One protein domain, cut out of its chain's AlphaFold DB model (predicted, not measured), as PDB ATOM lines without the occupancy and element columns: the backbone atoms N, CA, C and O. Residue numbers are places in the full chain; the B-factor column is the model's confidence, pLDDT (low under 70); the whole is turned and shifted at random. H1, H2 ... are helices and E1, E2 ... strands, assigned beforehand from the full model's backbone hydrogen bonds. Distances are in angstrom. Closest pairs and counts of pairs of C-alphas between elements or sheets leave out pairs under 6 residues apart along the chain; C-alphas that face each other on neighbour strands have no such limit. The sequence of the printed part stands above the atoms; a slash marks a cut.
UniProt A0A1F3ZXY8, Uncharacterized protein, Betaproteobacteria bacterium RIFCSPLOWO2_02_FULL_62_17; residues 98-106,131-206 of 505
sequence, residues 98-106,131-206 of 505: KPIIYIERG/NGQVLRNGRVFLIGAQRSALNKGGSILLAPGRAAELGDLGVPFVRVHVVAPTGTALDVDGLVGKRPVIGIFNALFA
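This is residues 98 to 106 and 131 to 206 of the 505 residues of an uncharacterized protein of Betaproteobacteria bacterium RIFCSPLOWO2_02_FULL_62_17 (UniProt A0A1F3ZXY8). A single strongly twisted antiparallel sheet of five strands forms a wall, with the two short helices H1 and H2 over one of its faces and no named helix over the other. The long link of residues 144 to 162 loops out from E3 and comes back to E4, and on its way residues 157 to 158 pair with residues 186 to 187, just before H1. The printed part has 85 residues, with 37 in named elements, under half, and the class is mixed; along the chain come E1, E2, E3, E4, E5, H1 and H2, while the sheet's order is E1, E5, E4, E3, E2. The whole is compact and rounded, with a radius of gyration of the C-alphas of 12.0 A and spans of 29 by 26 by 24 A.

In the sheet, E1 is residues 100 to 105, 16.8 A long, and begins at C-alpha 100 (253.657, 245.114, 185.784). E5, residues 174 to 179, is 16.6 A long and E4, residues 163 to 168, is 17.2 A. E3 is residues 140 to 143, 10.0 A, and E2 is residues 133 to 135, 6.4 A. H1, residues 188 to 193, measures 8.3 A; H2, residues 200 to 205, measures 8.6 A and ends at C-alpha 205 (241.867, 259.493, 186.539).

E2, E3, E4 and E5 form a meander, each strand the antiparallel neighbour of the one before. E5 and E4 are a hairpin at 153 degrees, with N 166 and O 176 2.8 A apart. E4 and E3, also a hairpin, have N 143 and O 165 at 2.8 A. E3 and E2, again a hairpin, have N 135 and O 140 at 2.8 A. The edge strand E1 is antiparallel to E5 at 162 degrees, with N 177 and O 102 at 2.8 A. H1 is on the sheet at a height of 8.5 A, only just over E4, with 3 of its 6 C-alphas falling there. H2 is on the same face at a height of 8.9 A, along the strands at 6 degrees to E4 on the local plane. H1 and H2 are close but not clearly touching; their closest C-alphas, of Val 192 and Phe 201, are 6.2 A apart. In both helices every O i to N i+4 pair is within hydrogen-bond range.

The C-alphas farthest apart, of Gly 106 and Lys 152, are 34.6 A apart. Residues 107 to 130 are not printed, and C-alphas 106 and 131 are 21.8 A apart across this cut. The link from E3 to E4, 19 residues, is long. The mean pLDDT of the printed part is 71.6; 37 residues are under 70, among them residues 144 to 153 and 193 to 206.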
ATOM      1  N   LYS A  98     253.188 237.964 184.107       71.75
ATOM      2  CA  LYS A  98     252.198 238.933 184.603       71.75
ATOM      3  C   LYS A  98     252.518 240.367 184.162       71.75
ATOM      4  O   LYS A  98     253.689 240.715 184.025       71.75
ATOM      5  N   PRO A  99     251.495 241.213 183.929       66.88
ATOM      6  CA  PRO A  99     251.713 242.618 183.621       66.88
ATOM      7  C   PRO A  99     252.188 243.355 184.875       66.88
ATOM      8  O   PRO A  99     251.663 243.131 185.966       66.88
ATOM      9  N   ILE A 100     253.145 244.262 184.704       76.06
ATOM     10  CA  ILE A 100     253.657 245.114 185.784       76.06
ATOM     11  C   ILE A 100     253.099 246.519 185.573       76.06
ATOM     12  O   ILE A 100     253.147 247.042 184.457       76.06
ATOM     13  N   ILE A 101     252.558 247.113 186.636       76.62
ATOM     14  CA  ILE A 101     252.040 248.484 186.648       76.62
ATOM     15  C   ILE A 101     252.782 249.253 187.739       76.62
ATOM     16  O   ILE A 101     252.741 248.861 188.904       76.62
ATOM     17  N   TYR A 102     253.430 250.347 187.358       75.50
ATOM     18  CA  TYR A 102     254.078 251.298 188.260       75.50
ATOM     19  C   TYR A 102     253.465 252.688 188.059       75.50
ATOM     20  O   TYR A 102     253.073 253.042 186.947       75.50
ATOM     21  N   ILE A 103     253.352 253.467 189.135       69.69
ATOM     22  CA  ILE A 103     252.748 254.802 189.123       69.69
ATOM     23  C   ILE A 103     253.798 255.791 189.615       69.69
ATOM     24  O   ILE A 103     254.214 255.720 190.769       69.69
ATOM     25  N   GLU A 104     254.179 256.731 188.756       58.41
ATOM     26  CA  GLU A 104     255.058 257.836 189.119       58.41
ATOM     27  C   GLU A 104     254.230 259.100 189.374       58.41
ATOM     28  O   GLU A 104     253.329 259.457 188.603       58.41
ATOM     29  N   ARG A 105     254.554 259.804 190.463       48.12
ATOM     30  CA  ARG A 105     254.018 261.130 190.770       48.12
ATOM     31  C   ARG A 105     255.167 262.129 190.759       48.12
ATOM     32  O   ARG A 105     255.817 262.338 191.779       48.12
ATOM     33  N   GLY A 106     255.396 262.741 189.601       42.06
ATOM     34  CA  GLY A 106     256.444 263.745 189.442       42.06
ATOM     35  C   GLY A 106     256.201 264.985 190.307       42.06
ATOM     36  O   GLY A 106     255.057 265.350 190.603       42.06
ATOM     37  N   ASN A 131     255.095 259.696 168.488       52.25
ATOM     38  CA  ASN A 131     254.322 258.445 168.403       52.25
ATOM     39  C   ASN A 131     253.261 258.221 169.497       52.25
ATOM     40  O   ASN A 131     252.806 257.088 169.654       52.25
ATOM     41  N   GLY A 132     252.820 259.267 170.204       54.84
ATOM     42  CA  GLY A 132     251.684 259.150 171.120       54.84
ATOM     43  C   GLY A 132     250.408 258.667 170.411       54.84
ATOM     44  O   GLY A 132     250.041 259.220 169.373       54.84
ATOM     45  N   GLN A 133     249.719 257.657 170.954       67.56
ATOM     46  CA  GLN A 133     248.354 257.320 170.524       67.56
ATOM     47  C   GLN A 133     247.333 257.828 171.540       67.56
ATOM     48  O   GLN A 133     247.474 257.613 172.741       67.56
ATOM     49  N   VAL A 134     246.298 258.492 171.032       69.19
ATOM     50  CA  VAL A 134     245.182 259.009 171.822       69.19
ATOM     51  C   VAL A 134     244.151 257.899 172.016       69.19
ATOM     52  O   VAL A 134     243.602 257.371 171.050       69.19
ATOM     53  N   LEU A 135     243.897 257.558 173.273       71.25
ATOM     54  CA  LEU A 135     242.890 256.611 173.738       71.25
ATOM     55  C   LEU A 135     241.617 257.355 174.184       71.25
ATOM     56  O   LEU A 135     241.638 258.546 174.504       71.25
ATOM     57  N   ARG A 136     240.495 256.622 174.221       66.19
ATOM     58  CA  ARG A 136     239.228 256.978 174.892       66.19
ATOM     59  C   ARG A 136     238.837 258.469 174.821       66.19
ATOM     60  O   ARG A 136     239.028 259.233 175.769       66.19
ATOM     61  N   ASN A 137     238.220 258.866 173.706       63.34
ATOM     62  CA  ASN A 137     237.626 260.198 173.490       63.34
ATOM     63  C   ASN A 137     238.576 261.393 173.722       63.34
ATOM     64  O   ASN A 137     238.114 262.481 174.059       63.34
ATOM     65  N   GLY A 138     239.890 261.209 173.559       66.00
ATOM     66  CA  GLY A 138     240.862 262.296 173.676       66.00
ATOM     67  C   GLY A 138     241.582 262.401 175.019       66.00
ATOM     68  O   GLY A 138     242.507 263.196 175.111       66.00
ATOM     69  N   ARG A 139     241.173 261.658 176.058       65.69
ATOM     70  CA  ARG A 139     241.633 261.927 177.436       65.69
ATOM     71  C   ARG A 139     242.922 261.222 177.824       65.69
ATOM     72  O   ARG A 139     243.794 261.851 178.409       65.69
ATOM     73  N   VAL A 140     243.040 259.942 177.487       75.00
ATOM     74  CA  VAL A 140     244.211 259.130 177.833       75.00
ATOM     75  C   VAL A 140     245.155 259.104 176.635       75.00
ATOM     76  O   VAL A 140     244.708 259.005 175.494       75.00
ATOM     77  N   PHE A 141     246.459 259.172 176.870       76.88
ATOM     78  CA  PHE A 141     247.477 259.067 175.830       76.88
ATOM     79  C   PHE A 141     248.517 258.003 176.195       76.88
ATOM     80  O   PHE A 141     248.859 257.821 177.361       76.88
ATOM     81  N   LEU A 142     249.010 257.293 175.179       77.69
ATOM     82  CA  LEU A 142     250.023 256.246 175.298       77.69
ATOM     83  C   LEU A 142     251.346 256.735 174.693       77.69
ATOM     84  O   LEU A 142     251.432 256.864 173.470       77.69
ATOM     85  N   ILE A 143     252.366 256.996 175.515       74.75
ATOM     86  CA  ILE A 143     253.718 257.407 175.091       74.75
ATOM     87  C   ILE A 143     254.637 256.180 174.986       74.75
ATOM     88  O   ILE A 143     254.499 255.196 175.714       74.75
ATOM     89  N   GLY A 144     255.599 256.230 174.059       63.72
ATOM     90  CA  GLY A 144     256.733 255.298 174.015       63.72
ATOM     91  C   GLY A 144     256.441 253.915 173.426       63.72
ATOM     92  O   GLY A 144     257.378 253.168 173.146       63.72
ATOM     93  N   ALA A 145     255.176 253.582 173.158       57.44
ATOM     94  CA  ALA A 145     254.814 252.347 172.476       57.44
ATOM     95  C   ALA A 145     255.398 252.319 171.049       57.44
ATOM     96  O   ALA A 145     254.853 252.919 170.118       57.44
ATOM     97  N   GLN A 146     256.494 251.575 170.850       55.16
ATOM     98  CA  GLN A 146     256.893 251.137 169.511       55.16
ATOM     99  C   GLN A 146     255.697 250.404 168.903       55.16
ATOM    100  O   GLN A 146     255.281 249.379 169.445       55.16
ATOM    101  N   ARG A 147     255.129 250.958 167.820       50.38
ATOM    102  CA  ARG A 147     253.892 250.465 167.194       50.38
ATOM    103  C   ARG A 147     253.965 248.954 167.000       50.38
ATOM    104  O   ARG A 147     254.647 248.474 166.094       50.38
ATOM    105  N   SER A 148     253.233 248.214 167.825       50.72
ATOM    106  CA  SER A 148     253.033 246.794 167.594       50.72
ATOM    107  C   SER A 148     252.264 246.647 166.284       50.72
ATOM    108  O   SER A 148     251.237 247.296 166.088       50.72
ATOM    109  N   ALA A 149     252.727 245.787 165.377       49.31
ATOM    110  CA  ALA A 149     252.045 245.537 164.100       49.31
ATOM    111  C   ALA A 149     250.669 244.844 164.270       49.31
ATOM    112  O   ALA A 149     249.982 244.553 163.293       49.31
ATOM    113  N   LEU A 150     250.265 244.578 165.515       50.41
ATOM    114  CA  LEU A 150     249.071 243.852 165.935       50.41
ATOM    115  C   LEU A 150     247.820 244.739 166.108       50.41
ATOM    116  O   LEU A 150     246.910 244.365 166.838       50.41
ATOM    117  N   ASN A 151     247.695 245.852 165.376       57.28
ATOM    118  CA  ASN A 151     246.441 246.627 165.300       57.28
ATOM    119  C   ASN A 151     245.381 245.942 164.400       57.28
ATOM    120  O   ASN A 151     244.805 246.555 163.502       57.28
ATOM    121  N   LYS A 152     245.114 244.647 164.625       53.28
ATOM    122  CA  LYS A 152     244.021 243.898 163.985       53.28
ATOM    123  C   LYS A 152     242.805 243.868 164.914       53.28
ATOM    124  O   LYS A 152     242.646 242.929 165.684       53.28
ATOM    125  N   GLY A 153     241.954 244.889 164.817       63.38
ATOM    126  CA  GLY A 153     240.690 244.960 165.568       63.38
ATOM    127  C   GLY A 153     240.366 246.310 166.213       63.38
ATOM    128  O   GLY A 153     239.338 246.420 166.866       63.38
ATOM    129  N   GLY A 154     241.211 247.331 166.043       74.62
ATOM    130  CA  GLY A 154     240.981 248.679 166.583       74.62
ATOM    131  C   GLY A 154     241.447 248.892 168.028       74.62
ATOM    132  O   GLY A 154     241.677 250.036 168.404       74.62
ATOM    133  N   SER A 155     241.671 247.826 168.800       79.94
ATOM    134  CA  SER A 155     242.320 247.908 170.112       79.94
ATOM    135  C   SER A 155     243.824 248.171 169.992       79.94
ATOM    136  O   SER A 155     244.482 247.727 169.045       79.94
ATOM    137  N   ILE A 156     244.384 248.881 170.976       83.06
ATOM    138  CA  ILE A 156     245.826 249.136 171.064       83.06
ATOM    139  C   ILE A 156     246.487 248.001 171.849       83.06
ATOM    140  O   ILE A 156     246.281 247.867 173.057       83.06
ATOM    141  N   LEU A 157     247.294 247.190 171.158       88.00
ATOM    142  CA  LEU A 157     248.011 246.059 171.751       88.00
ATOM    143  C   LEU A 157     249.491 246.393 171.981       88.00
ATOM    144  O   LEU A 157     250.244 246.628 171.033       88.00
ATOM    145  N   LEU A 158     249.939 246.346 173.236       88.75
ATOM    146  CA  LEU A 158     251.354 246.431 173.592       88.75
ATOM    147  C   LEU A 158     252.006 245.056 173.387       88.75
ATOM    148  O   LEU A 158     251.500 244.041 173.869       88.75
ATOM    149  N   ALA A 159     253.099 245.006 172.622       87.88
ATOM    150  CA  ALA A 159     253.778 243.749 172.297       87.88
ATOM    151  C   ALA A 159     254.371 243.076 173.556       87.88
ATOM    152  O   ALA A 159     254.778 243.794 174.471       87.88
ATOM    153  N   PRO A 160     254.471 241.730 173.598       91.81
ATOM    154  CA  PRO A 160     254.996 241.015 174.760       91.81
ATOM    155  C   PRO A 160     256.370 241.535 175.206       91.81
ATOM    156  O   PRO A 160     257.241 241.801 174.372       91.81
ATOM    157  N   GLY A 161     256.562 241.703 176.515       89.56
ATOM    158  CA  GLY A 161     257.807 242.196 177.113       89.56
ATOM    159  C   GLY A 161     258.146 243.660 176.807       89.56
ATOM    160  O   GLY A 161     259.267 244.089 177.075       89.56
ATOM    161  N   ARG A 162     257.228 244.444 176.222       90.56
ATOM    162  CA  ARG A 162     257.416 245.889 176.017       90.56
ATOM    163  C   ARG A 162     256.763 246.696 177.129       90.56
ATOM    164  O   ARG A 162     255.691 246.347 177.613       90.56
ATOM    165  N   ALA A 163     257.409 247.803 177.478       87.50
ATOM    166  CA  ALA A 163     256.850 248.848 178.320       87.50
ATOM    167  C   ALA A 163     256.210 249.951 177.463       87.50
ATOM    168  O   ALA A 163     256.644 250.205 176.336       87.50
ATOM    169  N   ALA A 164     255.208 250.622 178.019       89.31
ATOM    170  CA  ALA A 164     254.682 251.890 177.536       89.31
ATOM    171  C   ALA A 164     254.200 252.738 178.721       89.31
ATOM    172  O   ALA A 164     254.005 252.227 179.825       89.31
ATOM    173  N   GLU A 165     254.012 254.031 178.494       87.38
ATOM    174  CA  GLU A 165     253.563 254.975 179.516       87.38
ATOM    175  C   GLU A 165     252.158 255.486 179.178       87.38
ATOM    176  O   GLU A 165     251.902 255.911 178.051       87.38
ATOM    177  N   LEU A 166     251.252 255.441 180.150       87.31
ATOM    178  CA  LEU A 166     249.906 255.997 180.081       87.31
ATOM    179  C   LEU A 166     249.828 257.278 180.914       87.31
ATOM    180  O   LEU A 166     250.196 257.276 182.089       87.31
ATOM    181  N   GLY A 167     249.272 258.340 180.337       83.62
ATOM    182  CA  GLY A 167     248.890 259.554 181.061       83.62
ATOM    183  C   GLY A 167     247.486 260.020 180.680       83.62
ATOM    184  O   GLY A 167     246.948 259.603 179.653       83.62
ATOM    185  N   ASP A 168     246.889 260.882 181.502       81.19
ATOM    186  CA  ASP A 168     245.596 261.525 181.229       81.19
ATOM    187  C   ASP A 168     245.774 263.049 181.152       81.19
ATOM    188  O   ASP A 168     246.438 263.654 181.996       81.19
ATOM    189  N   LEU A 169     245.169 263.688 180.147       73.44
ATOM    190  CA  LEU A 169     245.211 265.143 179.963       73.44
ATOM    191  C   LEU A 169     244.577 265.918 181.131       73.44
ATOM    192  O   LEU A 169     244.945 267.067 181.370       73.44
ATOM    193  N   GLY A 170     243.633 265.315 181.858       77.31
ATOM    194  CA  GLY A 170     243.037 265.892 183.064       77.31
ATOM    195  C   GLY A 170     243.958 265.849 184.288       77.31
ATOM    196  O   GLY A 170     243.754 266.623 185.223       77.31
ATOM    197  N   VAL A 171     244.975 264.977 184.289       79.06
ATOM    198  CA  VAL A 171     245.904 264.773 185.412       79.06
ATOM    199  C   VAL A 171     247.350 264.617 184.893       79.06
ATOM    200  O   VAL A 171     247.979 263.577 185.089       79.06
ATOM    201  N   PRO A 172     247.929 265.649 184.243       73.19
ATOM    202  CA  PRO A 172     249.173 265.529 183.465       73.19
ATOM    203  C   PRO A 172     250.440 265.233 184.293       73.19
ATOM    204  O   PRO A 172     251.511 265.016 183.728       73.19
ATOM    205  N   PHE A 173     250.337 265.247 185.626       78.94
ATOM    206  CA  PHE A 173     251.416 264.936 186.571       78.94
ATOM    207  C   PHE A 173     251.405 263.479 187.073       78.94
ATOM    208  O   PHE A 173     252.296 263.097 187.829       78.94
ATOM    209  N   VAL A 174     250.406 262.674 186.688       78.69
ATOM    210  CA  VAL A 174     250.352 261.234 186.989       78.69
ATOM    211  C   VAL A 174     250.711 260.458 185.728       78.69
ATOM    212  O   VAL A 174     250.017 260.551 184.714       78.69
ATOM    213  N   ARG A 175     251.789 259.676 185.811       83.75
ATOM    214  CA  ARG A 175     252.256 258.783 184.746       83.75
ATOM    215  C   ARG A 175     252.173 257.347 185.237       83.75
ATOM    216  O   ARG A 175     252.590 257.038 186.351       83.75
ATOM    217  N   VAL A 176     251.603 256.469 184.420       86.75
ATOM    218  CA  VAL A 176     251.447 255.051 184.745       86.75
ATOM    219  C   VAL A 176     252.228 254.228 183.735       86.75
ATOM    220  O   VAL A 176     251.859 254.129 182.565       86.75
ATOM    221  N   HIS A 177     253.315 253.624 184.192       89.75
ATOM    222  CA  HIS A 177     254.148 252.746 183.387       89.75
ATOM    223  C   HIS A 177     253.544 251.345 183.399       89.75
ATOM    224  O   HIS A 177     253.274 250.779 184.459       89.75
ATOM    225  N   VAL A 178     253.320 250.791 182.211       90.00
ATOM    226  CA  VAL A 178     252.699 249.482 182.021       90.00
ATOM    227  C   VAL A 178     253.617 248.612 181.178       90.00
ATOM    228  O   VAL A 178     253.988 248.984 180.063       90.00
ATOM    229  N   VAL A 179     253.963 247.437 181.696       90.19
ATOM    230  CA  VAL A 179     254.787 246.441 181.004       90.19
ATOM    231  C   VAL A 179     253.919 245.245 180.627       90.19
ATOM    232  O   VAL A 179     253.266 244.644 181.482       90.19
ATOM    233  N   ALA A 180     253.902 244.899 179.340       91.31
ATOM    234  CA  ALA A 180     253.239 243.697 178.851       91.31
ATOM    235  C   ALA A 180     254.019 242.434 179.274       91.31
ATOM    236  O   ALA A 180     255.252 242.441 179.196       91.31
ATOM    237  N   PRO A 181     253.337 241.333 179.652       91.12
ATOM    238  CA  PRO A 181     253.982 240.049 179.935       91.12
ATOM    239  C   PRO A 181     254.892 239.594 178.794       91.12
ATOM    240  O   PRO A 181     254.602 239.856 177.628       91.12
ATOM    241  N   THR A 182     255.956 238.843 179.075       88.50
ATOM    242  CA  THR A 182     256.872 238.373 178.014       88.50
ATOM    243  C   THR A 182     256.238 237.353 177.063       88.50
ATOM    244  O   THR A 182     256.710 237.197 175.940       88.50
ATOM    245  N   GLY A 183     255.158 236.683 177.484       89.75
ATOM    246  CA  GLY A 183     254.451 235.666 176.697       89.75
ATOM    247  C   GLY A 183     253.163 236.120 175.998       89.75
ATOM    248  O   GLY A 183     252.667 235.393 175.140       89.75
ATOM    249  N   THR A 184     252.591 237.282 176.335       90.19
ATOM    250  CA  THR A 184     251.283 237.719 175.807       90.19
ATOM    251  C   THR A 184     251.250 239.215 175.504       90.19
ATOM    252  O   THR A 184     251.824 240.032 176.218       90.19
ATOM    253  N   ALA A 185     250.575 239.586 174.412       89.81
ATOM    254  CA  ALA A 185     250.336 240.989 174.096       89.81
ATOM    255  C   ALA A 185     249.280 241.554 175.056       89.81
ATOM    256  O   ALA A 185     248.257 240.910 175.305       89.81
ATOM    257  N   LEU A 186     249.513 242.755 175.578       90.62
ATOM    258  CA  LEU A 186     248.602 243.407 176.513       90.62
ATOM    259  C   LEU A 186     247.616 244.304 175.758       90.62
ATOM    260  O   LEU A 186     248.021 245.235 175.064       90.62
ATOM    261  N   ASP A 187     246.323 244.034 175.921       89.75
ATOM    262  CA  ASP A 187     245.227 244.869 175.419       89.75
ATOM    263  C   ASP A 187     245.090 246.130 176.284       89.75
ATOM    264  O   ASP A 187     244.389 246.131 177.297       89.75
ATOM    265  N   VAL A 188     245.810 247.192 175.909       86.88
ATOM    266  CA  VAL A 188     245.863 248.459 176.656       86.88
ATOM    267  C   VAL A 188     244.522 249.185 176.582       86.88
ATOM    268  O   VAL A 188     244.055 249.726 177.583       86.88
ATOM    269  N   ASP A 189     243.864 249.145 175.425       83.31
ATOM    270  CA  ASP A 189     242.523 249.711 175.262       83.31
ATOM    271  C   ASP A 189     241.489 248.924 176.091       83.31
ATOM    272  O   ASP A 189     240.657 249.508 176.784       83.31
ATOM    273  N   GLY A 190     241.615 247.596 176.161       84.06
ATOM    274  CA  GLY A 190     240.855 246.769 177.099       84.06
ATOM    275  C   GLY A 190     241.120 247.088 178.573       84.06
ATOM    276  O   GLY A 190     240.169 247.146 179.355       84.06
ATOM    277  N   LEU A 191     242.380 247.324 178.952       82.62
ATOM    278  CA  LEU A 191     242.800 247.669 180.317       82.62
ATOM    279  C   LEU A 191     242.222 249.020 180.778       82.62
ATOM    280  O   LEU A 191     241.786 249.146 181.922       82.62
ATOM    281  N   VAL A 192     242.181 250.007 179.880       81.88
ATOM    282  CA  VAL A 192     241.626 251.348 180.137       81.88
ATOM    283  C   VAL A 192     240.094 251.370 180.002       81.88
ATOM    284  O   VAL A 192     239.418 252.098 180.730       81.88
ATOM    285  N   GLY A 193     239.526 250.584 179.083       68.88
ATOM    286  CA  GLY A 193     238.123 250.685 178.671       68.88
ATOM    287  C   GLY A 193     237.133 249.738 179.359       68.88
ATOM    288  O   GLY A 193     235.982 250.121 179.568       68.88
ATOM    289  N   LYS A 194     237.517 248.504 179.723       56.12
ATOM    290  CA  LYS A 194     236.528 247.433 179.998       56.12
ATOM    291  C   LYS A 194     235.808 247.492 181.353       56.12
ATOM    292  O   LYS A 194     234.890 246.698 181.552       56.12
ATOM    293  N   ARG A 195     236.165 248.385 182.292       45.50
ATOM    294  CA  ARG A 195     235.460 248.519 183.591       45.50
ATOM    295  C   ARG A 195     235.405 249.965 184.115       45.50
ATOM    296  O   ARG A 195     236.308 250.358 184.852       45.50
ATOM    297  N   PRO A 196     234.324 250.735 183.864       47.03
ATOM    298  CA  PRO A 196     234.181 252.088 184.417       47.03
ATOM    299  C   PRO A 196     234.081 252.135 185.956       47.03
ATOM    300  O   PRO A 196     234.325 253.183 186.540       47.03
ATOM    301  N   VAL A 197     233.764 251.015 186.615       42.88
ATOM    302  CA  VAL A 197     233.578 250.937 188.081       42.88
ATOM    303  C   VAL A 197     234.779 250.304 188.811       42.88
ATOM    304  O   VAL A 197     234.895 250.431 190.020       42.88
ATOM    305  N   ILE A 198     235.678 249.599 188.103       37.38
ATOM    306  CA  ILE A 198     236.720 248.740 188.725       37.38
ATOM    307  C   ILE A 198     238.111 248.922 188.076       37.38
ATOM    308  O   ILE A 198     239.111 248.417 188.577       37.38
ATOM    309  N   GLY A 199     238.225 249.633 186.949       46.91
ATOM    310  CA  GLY A 199     239.528 249.903 186.341       46.91
ATOM    311  C   GLY A 199     240.377 250.805 187.238       46.91
ATOM    312  O   GLY A 199     239.971 251.932 187.507       46.91
ATOM    313  N   ILE A 200     241.574 250.347 187.630       51.28
ATOM    314  CA  ILE A 200     242.579 251.127 188.385       51.28
ATOM    315  C   ILE A 200     242.769 252.523 187.770       51.28
ATOM    316  O   ILE A 200     242.735 253.527 188.470       51.28
ATOM    317  N   PHE A 201     242.848 252.594 186.442       59.34
ATOM    318  CA  PHE A 201     242.933 253.838 185.680       59.34
ATOM    319  C   PHE A 201     241.725 254.757 185.893       59.34
ATOM    320  O   PHE A 201     241.889 255.959 186.045       59.34
ATOM    321  N   ASN A 202     240.509 254.217 185.967       57.59
ATOM    322  CA  ASN A 202     239.325 255.032 186.217       57.59
ATOM    323  C   ASN A 202     239.294 255.553 187.667       57.59
ATOM    324  O   ASN A 202     238.806 256.651 187.878       57.59
ATOM    325  N   ALA A 203     239.859 254.836 188.646       56.88
ATOM    326  CA  ALA A 203     240.020 255.350 190.011       56.88
ATOM    327  C   ALA A 203     241.126 256.423 190.124       56.88
ATOM    328  O   ALA A 203     240.971 257.384 190.870       56.88
ATOM    329  N   LEU A 204     242.217 256.286 189.360       56.59
ATOM    330  CA  LEU A 204     243.329 257.251 189.321       56.59
ATOM    331  C   LEU A 204     243.008 258.528 188.526       56.59
ATOM    332  O   LEU A 204     243.553 259.588 188.828       56.59
ATOM    333  N   PHE A 205     242.145 258.426 187.509       57.84
ATOM    334  CA  PHE A 205     241.867 259.493 186.539       57.84
ATOM    335  C   PHE A 205     240.394 259.941 186.493       57.84
ATOM    336  O   PHE A 205     240.023 260.751 185.641       57.84
ATOM    337  N   ALA A 206     239.524 259.453 187.388       50.69
ATOM    338  CA  ALA A 206     238.162 259.977 187.489       50.69
ATOM    339  C   ALA A 206     238.197 261.464 187.880       50.69
ATOM    340  O   ALA A 206     238.757 261.807 188.924       50.69
TER     341      ALA A 206